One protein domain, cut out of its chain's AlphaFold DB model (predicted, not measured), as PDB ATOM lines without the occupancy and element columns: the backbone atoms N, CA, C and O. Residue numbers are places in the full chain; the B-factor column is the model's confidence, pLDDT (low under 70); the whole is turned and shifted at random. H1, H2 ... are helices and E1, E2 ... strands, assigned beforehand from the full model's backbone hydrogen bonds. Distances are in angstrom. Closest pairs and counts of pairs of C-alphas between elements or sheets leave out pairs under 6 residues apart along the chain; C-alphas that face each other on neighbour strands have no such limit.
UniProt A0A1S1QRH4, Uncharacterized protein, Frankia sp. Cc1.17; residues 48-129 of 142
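What this domain is: This is residues 48 to 129 of the 142 residues of an uncharacterized protein of Frankia sp. Cc1.17 (UniProt A0A1S1QRH4). A long, strongly twisted hairpin of E2 and E3 forms the middle of a flat model, with the helix H4 packed along one face of it and the short strand E1 added beside E3. From the other end of E1 the chain goes out to two small helices, H1 and H2, which make a corner well away from the sheet, and comes back through H3, which only grazes it; residues 66 to 71 stick out free. The printed part has 82 residues, with four named helices and three named strands in the order E1, H1, H2, H3, E2, E3, H4. The sheet runs E1, E3, E2, all antiparallel, and the class is mixed, helices and strands. The whole is only just loose, close to compact, with a radius of gyration of the C-alphas of 14.5 A and spans of 41 by 31 by 15 A.

Where its parts are: In the sheet, E2 is residues 88 to 98, 28.1 A from first to last C-alpha, and it bends by 54 degrees at residue 95. E3 is residues 101 to 110, 29.3 A long, and E1 is residues 48 to 51, beginning at C-alpha 48 (162.500, 132.272, 192.084). H4, residues 115 to 128, is 20.8 A long and ends at C-alpha 128 (155.719, 123.652, 202.307). H1 is residues 62 to 67, with C-alpha 62 at (143.801, 150.738, 204.135); H2 is residues 69 to 77, 12.0 A long, and H3 is residues 81 to 85.

How they stand to each other: E3 is the inner strand. E3 and E2 form a hairpin at 159 degrees, with N 91 and O 107 2.9 A apart, within hydrogen-bond range. E1 and E3 are antiparallel at 151 degrees, with N 49 and O 106 at 3.1 A. H4 is on one face of the sheet, making two layers, a helix over a sheet; its height over the sheet is 8.9 A, and it lies over E3 and E2, along the strands, at 1 degree to E2 on the local plane. The closest C-alphas of E2 and H4 are those of Thr 95 and Ser 128, 5.0 A apart. H3 only grazes the sheet, with residues 82 to 84; its closest C-alpha pair with E2 is Ala 83 and Ala 90, 7.1 A. H2 and H3 meet only through their link. H1 and H2 are close but not clearly touching, with the C-alphas of Met 65 and Leu 72 6.5 A apart, at a steep tilt of 62 degrees, opposite ways; neither is on the sheet. Every O i to N i+4 pair is within hydrogen-bond range in H1, H2 and H3, and 8 of 10 are in H4.

The domain as a whole: The two C-alphas farthest apart are those of Ala 67 and Gly 119, 41.4 A. The printed part has no cut and no long link; E1 to H1 is short, with 10 residues, and the other links are tight. The mean pLDDT of the printed part is 70.0, with residues 48 to 61, 75 to 87 and 98 to 101 under 70.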
ATOM      1  N   GLU A  48     163.097 132.255 190.755       50.12
ATOM      2  CA  GLU A  48     162.500 132.272 192.084       50.12
ATOM      3  C   GLU A  48     162.590 133.694 192.634       50.12
ATOM      4  O   GLU A  48     163.678 134.238 192.837       50.12
ATOM      5  N   ILE A  49     161.432 134.312 192.845       53.41
ATOM      6  CA  ILE A  49     161.331 135.584 193.557       53.41
ATOM      7  C   ILE A  49     160.724 135.276 194.914       53.41
ATOM      8  O   ILE A  49     159.532 134.977 195.008       53.41
ATOM      9  N   ASP A  50     161.557 135.343 195.950       52.81
ATOM     10  CA  ASP A  50     161.107 135.320 197.337       52.81
ATOM     11  C   ASP A  50     160.379 136.638 197.624       52.81
ATOM     12  O   ASP A  50     160.988 137.706 197.758       52.81
ATOM     13  N   LEU A  51     159.050 136.568 197.674       53.69
ATOM     14  CA  LEU A  51     158.228 137.653 198.186       53.69
ATOM     15  C   LEU A  51     158.238 137.522 199.708       53.69
ATOM     16  O   LEU A  51     157.272 137.060 200.312       53.69
ATOM     17  N   GLY A  52     159.381 137.865 200.306       47.88
ATOM     18  CA  GLY A  52     159.616 137.767 201.740       47.88
ATOM     19  C   GLY A  52     158.673 138.652 202.569       47.88
ATOM     20  O   GLY A  52     157.877 139.418 202.014       47.88
ATOM     21  N   PRO A  53     158.756 138.583 203.917       47.38
ATOM     22  CA  PRO A  53     157.981 139.438 204.809       47.38
ATOM     23  C   PRO A  53     158.503 140.819 204.588       47.38
ATOM     24  O   PRO A  53     159.517 141.196 205.160       47.38
ATOM     25  N   PHE A  54     157.838 141.584 203.739       48.69
ATOM     26  CA  PHE A  54     157.960 143.010 203.871       48.69
ATOM     27  C   PHE A  54     157.388 143.313 205.256       48.69
ATOM     28  O   PHE A  54     156.193 143.071 205.461       48.69
ATOM     29  N   PRO A  55     158.208 143.792 206.211       44.31
ATOM     30  CA  PRO A  55     157.731 144.127 207.550       44.31
ATOM     31  C   PRO A  55     156.556 145.120 207.498       44.31
ATOM     32  O   PRO A  55     155.756 145.166 208.423       44.31
ATOM     33  N   GLU A  56     156.391 145.832 206.375       46.81
ATOM     34  CA  GLU A  56     155.260 146.720 206.104       46.81
ATOM     35  C   GLU A  56     154.167 146.157 205.164       46.81
ATOM     36  O   GLU A  56     153.087 146.737 205.110       46.81
ATOM     37  N   ALA A  57     154.382 145.062 204.412       45.94
ATOM     38  CA  ALA A  57     153.349 144.531 203.496       45.94
ATOM     39  C   ALA A  57     152.399 143.527 204.156       45.94
ATOM     40  O   ALA A  57     151.377 143.174 203.572       45.94
ATOM     41  N   GLY A  58     152.714 143.084 205.375       50.50
ATOM     42  CA  GLY A  58     151.897 142.130 206.120       50.50
ATOM     43  C   GLY A  58     150.454 142.554 206.350       50.50
ATOM     44  O   GLY A  58     149.519 141.762 206.305       50.50
ATOM     45  N   ARG A  59     150.268 143.847 206.535       54.84
ATOM     46  CA  ARG A  59     149.015 144.553 206.349       54.84
ATOM     47  C   ARG A  59     149.476 145.924 205.920       54.84
ATOM     48  O   ARG A  59     150.025 146.634 206.749       54.84
ATOM     49  N   LEU A  60     149.280 146.302 204.664       60.06
ATOM     50  CA  LEU A  60     149.141 147.726 204.393       60.06
ATOM     51  C   LEU A  60     147.739 148.065 204.899       60.06
ATOM     52  O   LEU A  60     146.774 147.678 204.234       60.06
ATOM     53  N   PRO A  61     147.577 148.657 206.104       66.19
ATOM     54  CA  PRO A  61     146.258 149.082 206.527       66.19
ATOM     55  C   PRO A  61     145.738 150.045 205.466       66.19
ATOM     56  O   PRO A  61     146.496 150.847 204.914       66.19
ATOM     57  N   TYR A  62     144.452 149.927 205.157       72.19
ATOM     58  CA  TYR A  62     143.801 150.738 204.135       72.19
ATOM     59  C   TYR A  62     144.099 152.236 204.324       72.19
ATOM     60  O   TYR A  62     144.417 152.931 203.363       72.19
ATOM     61  N   ASP A  63     144.159 152.689 205.575       77.00
ATOM     62  CA  ASP A  63     144.478 154.070 205.946       77.00
ATOM     63  C   ASP A  63     145.897 154.500 205.535       77.00
ATOM     64  O   ASP A  63     146.096 155.618 205.064       77.00
ATOM     65  N   ALA A  64     146.893 153.610 205.630       74.12
ATOM     66  CA  ALA A  64     148.245 153.900 205.148       74.12
ATOM     67  C   ALA A  64     148.300 153.959 203.615       74.12
ATOM     68  O   ALA A  64     149.027 154.783 203.063       74.12
ATOM     69  N   MET A  65     147.512 153.123 202.928       79.81
ATOM     70  CA  MET A  65     147.377 153.175 201.468       79.81
ATOM     71  C   MET A  65     146.721 154.480 201.007       79.81
ATOM     72  O   MET A  65     147.150 155.052 200.011       79.81
ATOM     73  N   LEU A  66     145.721 154.976 201.741       80.50
ATOM     74  CA  LEU A  66     145.111 156.279 201.469       80.50
ATOM     75  C   LEU A  66     146.078 157.442 201.717       80.50
ATOM     76  O   LEU A  66     146.040 158.426 200.982       80.50
ATOM     77  N   ALA A  67     146.951 157.326 202.721       84.12
ATOM     78  CA  ALA A  67     147.917 158.367 203.059       84.12
ATOM     79  C   ALA A  67     149.044 158.519 202.020       84.12
ATOM     80  O   ALA A  67     149.538 159.626 201.820       84.12
ATOM     81  N   ASP A  68     149.465 157.432 201.361       77.19
ATOM     82  CA  ASP A  68     150.529 157.473 200.347       77.19
ATOM     83  C   ASP A  68     150.351 156.396 199.252       77.19
ATOM     84  O   ASP A  68     151.100 155.408 199.183       77.19
ATOM     85  N   PRO A  69     149.353 156.569 198.366       77.12
ATOM     86  CA  PRO A  69     148.959 155.544 197.401       77.12
ATOM     87  C   PRO A  69     150.000 155.321 196.301       77.12
ATOM     88  O   PRO A  69     150.092 154.228 195.744       77.12
ATOM     89  N   ILE A  70     150.798 156.336 195.963       79.12
ATOM     90  CA  ILE A  70     151.780 156.243 194.876       79.12
ATOM     91  C   ILE A  70     153.000 155.452 195.347       79.12
ATOM     92  O   ILE A  70     153.407 154.490 194.690       79.12
ATOM     93  N   ARG A  71     153.575 155.809 196.503       77.19
ATOM     94  CA  ARG A  71     154.792 155.159 197.004       77.19
ATOM     95  C   ARG A  71     154.541 153.702 197.380       77.19
ATOM     96  O   ARG A  71     155.393 152.849 197.116       77.19
ATOM     97  N   LEU A  72     153.391 153.405 197.987       71.75
ATOM     98  CA  LEU A  72     153.059 152.053 198.436       71.75
ATOM     99  C   LEU A  72     152.745 151.115 197.265       71.75
ATOM    100  O   LEU A  72     153.290 150.011 197.221       71.75
ATOM    101  N   ASN A  73     151.987 151.564 196.261       72.25
ATOM    102  CA  ASN A  73     151.756 150.761 195.055       72.25
ATOM    103  C   ASN A  73     153.037 150.559 194.236       72.25
ATOM    104  O   ASN A  73     153.279 149.459 193.742       72.25
ATOM    105  N   ALA A  74     153.910 151.569 194.148       74.94
ATOM    106  CA  ALA A  74     155.210 151.422 193.490       74.94
ATOM    107  C   ALA A  74     156.106 150.379 194.187       74.94
ATOM    108  O   ALA A  74     156.842 149.646 193.525       74.94
ATOM    109  N   ARG A  75     156.032 150.274 195.522       69.44
ATOM    110  CA  ARG A  75     156.740 149.242 196.296       69.44
ATOM    111  C   ARG A  75     156.188 147.839 196.036       69.44
ATOM    112  O   ARG A  75     156.988 146.931 195.825       69.44
ATOM    113  N   LEU A  76     154.864 147.671 195.993       68.62
ATOM    114  CA  LEU A  76     154.227 146.388 195.654       68.62
ATOM    115  C   LEU A  76     154.528 145.957 194.208       68.62
ATOM    116  O   LEU A  76     154.791 144.786 193.946       68.62
ATOM    117  N   GLY A  77     154.555 146.912 193.274       64.44
ATOM    118  CA  GLY A  77     154.841 146.663 191.859       64.44
ATOM    119  C   GLY A  77     156.294 146.283 191.554       64.44
ATOM    120  O   GLY A  77     156.579 145.765 190.476       64.44
ATOM    121  N   ARG A  78     157.231 146.484 192.491       61.62
ATOM    122  CA  ARG A  78     158.666 146.213 192.283       61.62
ATOM    123  C   ARG A  78     158.966 144.757 191.900       61.62
ATOM    124  O   ARG A  78     159.956 144.516 191.217       61.62
ATOM    125  N   TYR A  79     158.110 143.816 192.298       55.34
ATOM    126  CA  TYR A  79     158.334 142.379 192.104       55.34
ATOM    127  C   TYR A  79     157.367 141.707 191.121       55.34
ATOM    128  O   TYR A  79     157.512 140.522 190.838       55.34
ATOM    129  N   THR A  80     156.387 142.445 190.600       56.84
ATOM    130  CA  THR A  80     155.281 141.882 189.804       56.84
ATOM    131  C   THR A  80     155.058 142.612 188.482       56.84
ATOM    132  O   THR A  80     154.661 141.983 187.503       56.84
ATOM    133  N   THR A  81     155.377 143.911 188.394       61.03
ATOM    134  CA  THR A  81     155.130 144.714 187.183       61.03
ATOM    135  C   THR A  81     155.894 144.189 185.964       61.03
ATOM    136  O   THR A  81     155.385 144.239 184.846       61.03
ATOM    137  N   PHE A  82     157.092 143.635 186.155       59.91
ATOM    138  CA  PHE A  82     157.907 143.143 185.042       59.91
ATOM    139  C   PHE A  82     157.382 141.846 184.421       59.91
ATOM    140  O   PHE A  82     157.634 141.621 183.243       59.91
ATOM    141  N   ALA A  83     156.628 141.019 185.154       59.12
ATOM    142  CA  ALA A  83     156.085 139.778 184.602       59.12
ATOM    143  C   ALA A  83     155.096 140.066 183.458       59.12
ATOM    144  O   ALA A  83     155.166 139.442 182.402       59.12
ATOM    145  N   ASN A  84     154.257 141.092 183.630       65.06
ATOM    146  CA  ASN A  84     153.315 141.537 182.602       65.06
ATOM    147  C   ASN A  84     154.013 142.239 181.426       65.06
ATOM    148  O   ASN A  84     153.581 142.102 180.286       65.06
ATOM    149  N   LEU A  85     155.081 143.002 181.689       64.75
ATOM    150  CA  LEU A  85     155.800 143.755 180.653       64.75
ATOM    151  C   LEU A  85     156.723 142.879 179.794       64.75
ATOM    152  O   LEU A  85     156.997 143.233 178.650       64.75
ATOM    153  N   LEU A  86     157.202 141.758 180.335       64.50
ATOM    154  CA  LEU A  86     158.123 140.840 179.660       64.50
ATOM    155  C   LEU A  86     157.426 139.625 179.030       64.50
ATOM    156  O   LEU A  86     158.117 138.718 178.572       64.50
ATOM    157  N   ASP A  87     156.088 139.606 179.005       69.00
ATOM    158  CA  ASP A  87     155.283 138.476 178.522       69.00
ATOM    159  C   ASP A  87     155.736 137.160 179.193       69.00
ATOM    160  O   ASP A  87     156.141 136.194 178.547       69.00
ATOM    161  N   LEU A  88     155.772 137.155 180.531       71.00
ATOM    162  CA  LEU A  88     156.162 135.993 181.329       71.00
ATOM    163  C   LEU A  88     154.930 135.299 181.912       71.00
ATOM    164  O   LEU A  88     154.014 135.929 182.437       71.00
ATOM    165  N   ALA A  89     154.948 133.971 181.877       75.31
ATOM    166  CA  ALA A  89     154.083 133.140 182.693       75.31
ATOM    167  C   ALA A  89     154.603 133.133 184.139       75.31
ATOM    168  O   ALA A  89     155.802 132.977 184.362       75.31
ATOM    169  N   ALA A  90     153.711 133.272 185.122       75.75
ATOM    170  CA  ALA A  90     154.065 133.292 186.539       75.75
ATOM    171  C   ALA A  90     153.122 132.415 187.371       75.75
ATOM    172  O   ALA A  90     151.917 132.403 187.126       75.75
ATOM    173  N   VAL A  91     153.655 131.721 188.380       79.69
ATOM    174  CA  VAL A  91     152.868 131.000 189.395       79.69
ATOM    175  C   VAL A  91     153.393 131.357 190.781       79.69
ATOM    176  O   VAL A  91     154.567 131.142 191.073       79.69
ATOM    177  N   ALA A  92     152.521 131.896 191.635       79.81
ATOM    178  CA  ALA A  92     152.829 132.191 193.031       79.81
ATOM    179  C   ALA A  92     152.472 130.995 193.924       79.81
ATOM    180  O   ALA A  92     151.345 130.500 193.884       79.81
ATOM    181  N   VAL A  93     153.429 130.543 194.732       79.12
ATOM    182  CA  VAL A  93     153.312 129.374 195.609       79.12
ATOM    183  C   VAL A  93     153.552 129.788 197.060       79.12
ATOM    184  O   VAL A  93     154.613 130.345 197.340       79.12
ATOM    185  N   PRO A  94     152.627 129.516 197.998       77.12
ATOM    186  CA  PRO A  94     152.857 129.782 199.413       77.12
ATOM    187  C   PRO A  94     153.872 128.781 199.993       77.12
ATOM    188  O   PRO A  94     153.735 127.566 199.835       77.12
ATOM    189  N   THR A  95     154.893 129.285 200.687       76.56
ATOM    190  CA  THR A  95     156.017 128.483 201.202       76.56
ATOM    191  C   THR A  95     156.146 128.491 202.721       76.56
ATOM    192  O   THR A  95     156.628 127.512 203.283       76.56
ATOM    193  N   ARG A  96     155.727 129.556 203.414       74.19
ATOM    194  CA  ARG A  96     155.728 129.594 204.889       74.19
ATOM    195  C   ARG A  96     154.820 130.691 205.436       74.19
ATOM    196  O   ARG A  96     154.367 131.553 204.699       74.19
ATOM    197  N   PHE A  97     154.641 130.707 206.753       71.38
ATOM    198  CA  PHE A  97     154.177 131.885 207.483       71.38
ATOM    199  C   PHE A  97     155.317 132.443 208.339       71.38
ATOM    200  O   PHE A  97     156.111 131.690 208.901       71.38
ATOM    201  N   ALA A  98     155.413 133.763 208.452       67.38
ATOM    202  CA  ALA A  98     156.334 134.429 209.374       67.38
ATOM    203  C   ALA A  98     155.637 135.630 210.005       67.38
ATOM    204  O   ALA A  98     154.986 136.402 209.308       67.38
ATOM    205  N   ALA A  99     155.738 135.765 211.328       66.25
ATOM    206  CA  ALA A  99     155.047 136.818 212.078       66.25
ATOM    207  C   ALA A  99     153.534 136.928 211.752       66.25
ATOM    208  O   ALA A  99     152.979 138.021 211.722       66.25
ATOM    209  N   GLY A 100     152.869 135.796 211.479       66.25
ATOM    210  CA  GLY A 100     151.437 135.746 211.143       66.25
ATOM    211  C   GLY A 100     151.084 136.100 209.692       66.25
ATOM    212  O   GLY A 100     149.906 136.229 209.375       66.25
ATOM    213  N   LEU A 101     152.076 136.243 208.810       67.62
ATOM    214  CA  LEU A 101     151.895 136.666 207.420       67.62
ATOM    215  C   LEU A 101     152.301 135.563 206.443       67.62
ATOM    216  O   LEU A 101     153.296 134.883 206.714       67.62
ATOM    217  N   PRO A 102     151.573 135.378 205.328       70.00
ATOM    218  CA  PRO A 102     151.930 134.388 204.324       70.00
ATOM    219  C   PRO A 102     153.151 134.839 203.514       70.00
ATOM    220  O   PRO A 102     153.225 135.977 203.052       70.00
ATOM    221  N   PHE A 103     154.076 133.908 203.310       72.81
ATOM    222  CA  PHE A 103     155.227 134.012 202.417       72.81
ATOM    223  C   PHE A 103     155.050 133.110 201.229       72.81
ATOM    224  O   PHE A 103     154.577 131.981 201.370       72.81
ATOM    225  N   GLY A 104     155.469 133.604 200.070       72.62
ATOM    226  CA  GLY A 104     155.393 132.842 198.845       72.62
ATOM    227  C   GLY A 104     156.550 133.117 197.908       72.62
ATOM    228  O   GLY A 104     157.150 134.191 197.898       72.62
ATOM    229  N   VAL A 105     156.825 132.111 197.097       76.62
ATOM    230  CA  VAL A 105     157.777 132.163 195.999       76.62
ATOM    231  C   VAL A 105     156.993 132.309 194.706       76.62
ATOM    232  O   VAL A 105     156.034 131.574 194.472       76.62
ATOM    233  N   THR A 106     157.394 133.246 193.851       76.06
ATOM    234  CA  THR A 106     156.875 133.315 192.480       76.06
ATOM    235  C   THR A 106     157.847 132.633 191.538       76.06
ATOM    236  O   THR A 106     159.013 133.015 191.482       76.06
ATOM    237  N   LEU A 107     157.354 131.641 190.803       78.56
ATOM    238  CA  LEU A 107     158.064 130.989 189.712       78.56
ATOM    239  C   LEU A 107     157.712 131.677 188.401       78.56
ATOM    240  O   LEU A 107     156.533 131.904 188.131       78.56
ATOM    241  N   LEU A 108     158.716 131.955 187.575       77.69
ATOM    242  CA  LEU A 108     158.534 132.552 186.253       77.69
ATOM    243  C   LEU A 108     158.935 131.594 185.133       77.69
ATOM    244  O   LEU A 108     159.816 130.755 185.300       77.69
ATOM    245  N   ALA A 109     158.284 131.745 183.986       74.31
ATOM    246  CA  ALA A 109     158.614 131.098 182.727       74.31
ATOM    247  C   ALA A 109     158.329 132.047 181.549       74.31
ATOM    248  O   ALA A 109     157.520 132.966 181.683       74.31
ATOM    249  N   PRO A 110     158.939 131.830 180.373       76.56
ATOM    250  CA  PRO A 110     158.569 132.554 179.157       76.56
ATOM    251  C   PRO A 110     157.084 132.378 178.795       76.56
ATOM    252  O   PRO A 110     156.485 131.337 179.097       76.56
ATOM    253  N   ALA A 111     156.491 133.346 178.087       74.00
ATOM    254  CA  ALA A 111     155.124 133.236 177.575       74.00
ATOM    255  C   ALA A 111     154.865 131.910 176.849       74.00
ATOM    256  O   ALA A 111     155.712 131.369 176.132       74.00
ATOM    257  N   GLY A 112     153.663 131.370 177.057       70.88
ATOM    258  CA  GLY A 112     153.219 130.106 176.464       70.88
ATOM    259  C   GLY A 112     153.719 128.846 177.176       70.88
ATOM    260  O   GLY A 112     153.276 127.754 176.834       70.88
ATOM    261  N   HIS A 113     154.567 128.974 178.200       72.25
ATOM    262  CA  HIS A 113     155.147 127.847 178.933       72.25
ATOM    263  C   HIS A 113     154.525 127.692 180.333       72.25
ATOM    264  O   HIS A 113     155.214 127.510 181.326       72.25
ATOM    265  N   TYR A 114     153.195 127.747 180.447       71.12
ATOM    266  CA  TYR A 114     152.512 127.558 181.739       71.12
ATOM    267  C   TYR A 114     152.634 126.119 182.266       71.12
ATOM    268  O   TYR A 114     152.777 125.901 183.466       71.12
ATOM    269  N   GLY A 115     152.623 125.126 181.368       76.00
ATOM    270  CA  GLY A 115     152.631 123.707 181.746       76.00
ATOM    271  C   GLY A 115     153.902 123.259 182.475       76.00
ATOM    272  O   GLY A 115     153.843 122.365 183.314       76.00
ATOM    273  N   ILE A 116     155.038 123.909 182.217       77.62
ATOM    274  CA  ILE A 116     156.306 123.596 182.896       77.62
ATOM    275  C   ILE A 116     156.367 124.139 184.329       77.62
ATOM    276  O   ILE A 116     157.196 123.676 185.104       77.62
ATOM    277  N   LEU A 117     155.509 125.103 184.684       79.25
ATOM    278  CA  LEU A 117     155.458 125.671 186.031       79.25
ATOM    279  C   LEU A 117     154.673 124.779 186.995       79.25
ATOM    280  O   LEU A 117     154.932 124.824 188.193       79.25
ATOM    281  N   ALA A 118     153.752 123.952 186.488       81.88
ATOM    282  CA  ALA A 118     152.846 123.154 187.313       81.88
ATOM    283  C   ALA A 118     153.585 122.155 188.217       81.88
ATOM    284  O   ALA A 118     153.362 122.153 189.423       81.88
ATOM    285  N   GLY A 119     154.508 121.360 187.662       82.69
ATOM    286  CA  GLY A 119     155.266 120.365 188.434       82.69
ATOM    287  C   GLY A 119     156.123 120.982 189.550       82.69
ATOM    288  O   GLY A 119     155.983 120.589 190.708       82.69
ATOM    289  N   PRO A 120     156.981 121.976 189.249       80.81
ATOM    290  CA  PRO A 120     157.747 122.691 190.268       80.81
ATOM    291  C   PRO A 120     156.870 123.404 191.304       80.81
ATOM    292  O   PRO A 120     157.180 123.357 192.492       80.81
ATOM    293  N   ALA A 121     155.768 124.033 190.880       81.56
ATOM    294  CA  ALA A 121     154.858 124.716 191.794       81.56
ATOM    295  C   ALA A 121     154.173 123.742 192.758       81.56
ATOM    296  O   ALA A 121     154.096 124.002 193.957       81.56
ATOM    297  N   GLU A 122     153.721 122.601 192.245       82.81
ATOM    298  CA  GLU A 122     153.140 121.535 193.049       82.81
ATOM    299  C   GLU A 122     154.157 120.962 194.039       82.81
ATOM    300  O   GLU A 122     153.852 120.827 195.221       82.81
ATOM    301  N   PHE A 123     155.382 120.681 193.591       82.81
ATOM    302  CA  PHE A 123     156.449 120.201 194.465       82.81
ATOM    303  C   PHE A 123     156.758 121.191 195.598       82.81
ATOM    304  O   PHE A 123     156.849 120.800 196.765       82.81
ATOM    305  N   LEU A 124     156.875 122.484 195.283       81.75
ATOM    306  CA  LEU A 124     157.148 123.524 196.276       81.75
ATOM    307  C   LEU A 124     155.996 123.696 197.270       81.75
ATOM    308  O   LEU A 124     156.233 123.824 198.466       81.75
ATOM    309  N   HIS A 125     154.751 123.634 196.808       81.62
ATOM    310  CA  HIS A 125     153.595 123.767 197.691       81.62
ATOM    311  C   HIS A 125     153.396 122.516 198.559       81.62
ATOM    312  O   HIS A 125     153.138 122.612 199.754       81.62
ATOM    313  N   ARG A 126     153.578 121.311 198.009       82.62
ATOM    314  CA  ARG A 126     153.516 120.090 198.824       82.62
ATOM    315  C   ARG A 126     154.640 120.041 199.856       82.62
ATOM    316  O   ARG A 126     154.403 119.603 200.977       82.62
ATOM    317  N   SER A 127     155.844 120.491 199.500       82.25
ATOM    318  CA  SER A 127     156.973 120.524 200.438       82.25
ATOM    319  C   SER A 127     156.825 121.599 201.519       82.25
ATOM    320  O   SER A 127     157.356 121.413 202.611       82.25
ATOM    321  N   SER A 128     156.059 122.671 201.270       79.75
ATOM    322  CA  SER A 128     155.719 123.652 202.307       79.75
ATOM    323  C   SER A 128     154.699 123.134 203.323       79.75
ATOM    324  O   SER A 128     154.620 123.666 204.430       79.75
ATOM    325  N   GLY A 129     153.922 122.101 202.970       78.69
ATOM    326  CA  GLY A 129     152.897 121.518 203.841       78.69
ATOM    327  C   GLY A 129     151.758 122.485 204.181       78.69
ATOM    328  O   GLY A 129     150.988 122.225 205.106       78.69
TER     329      GLY A 129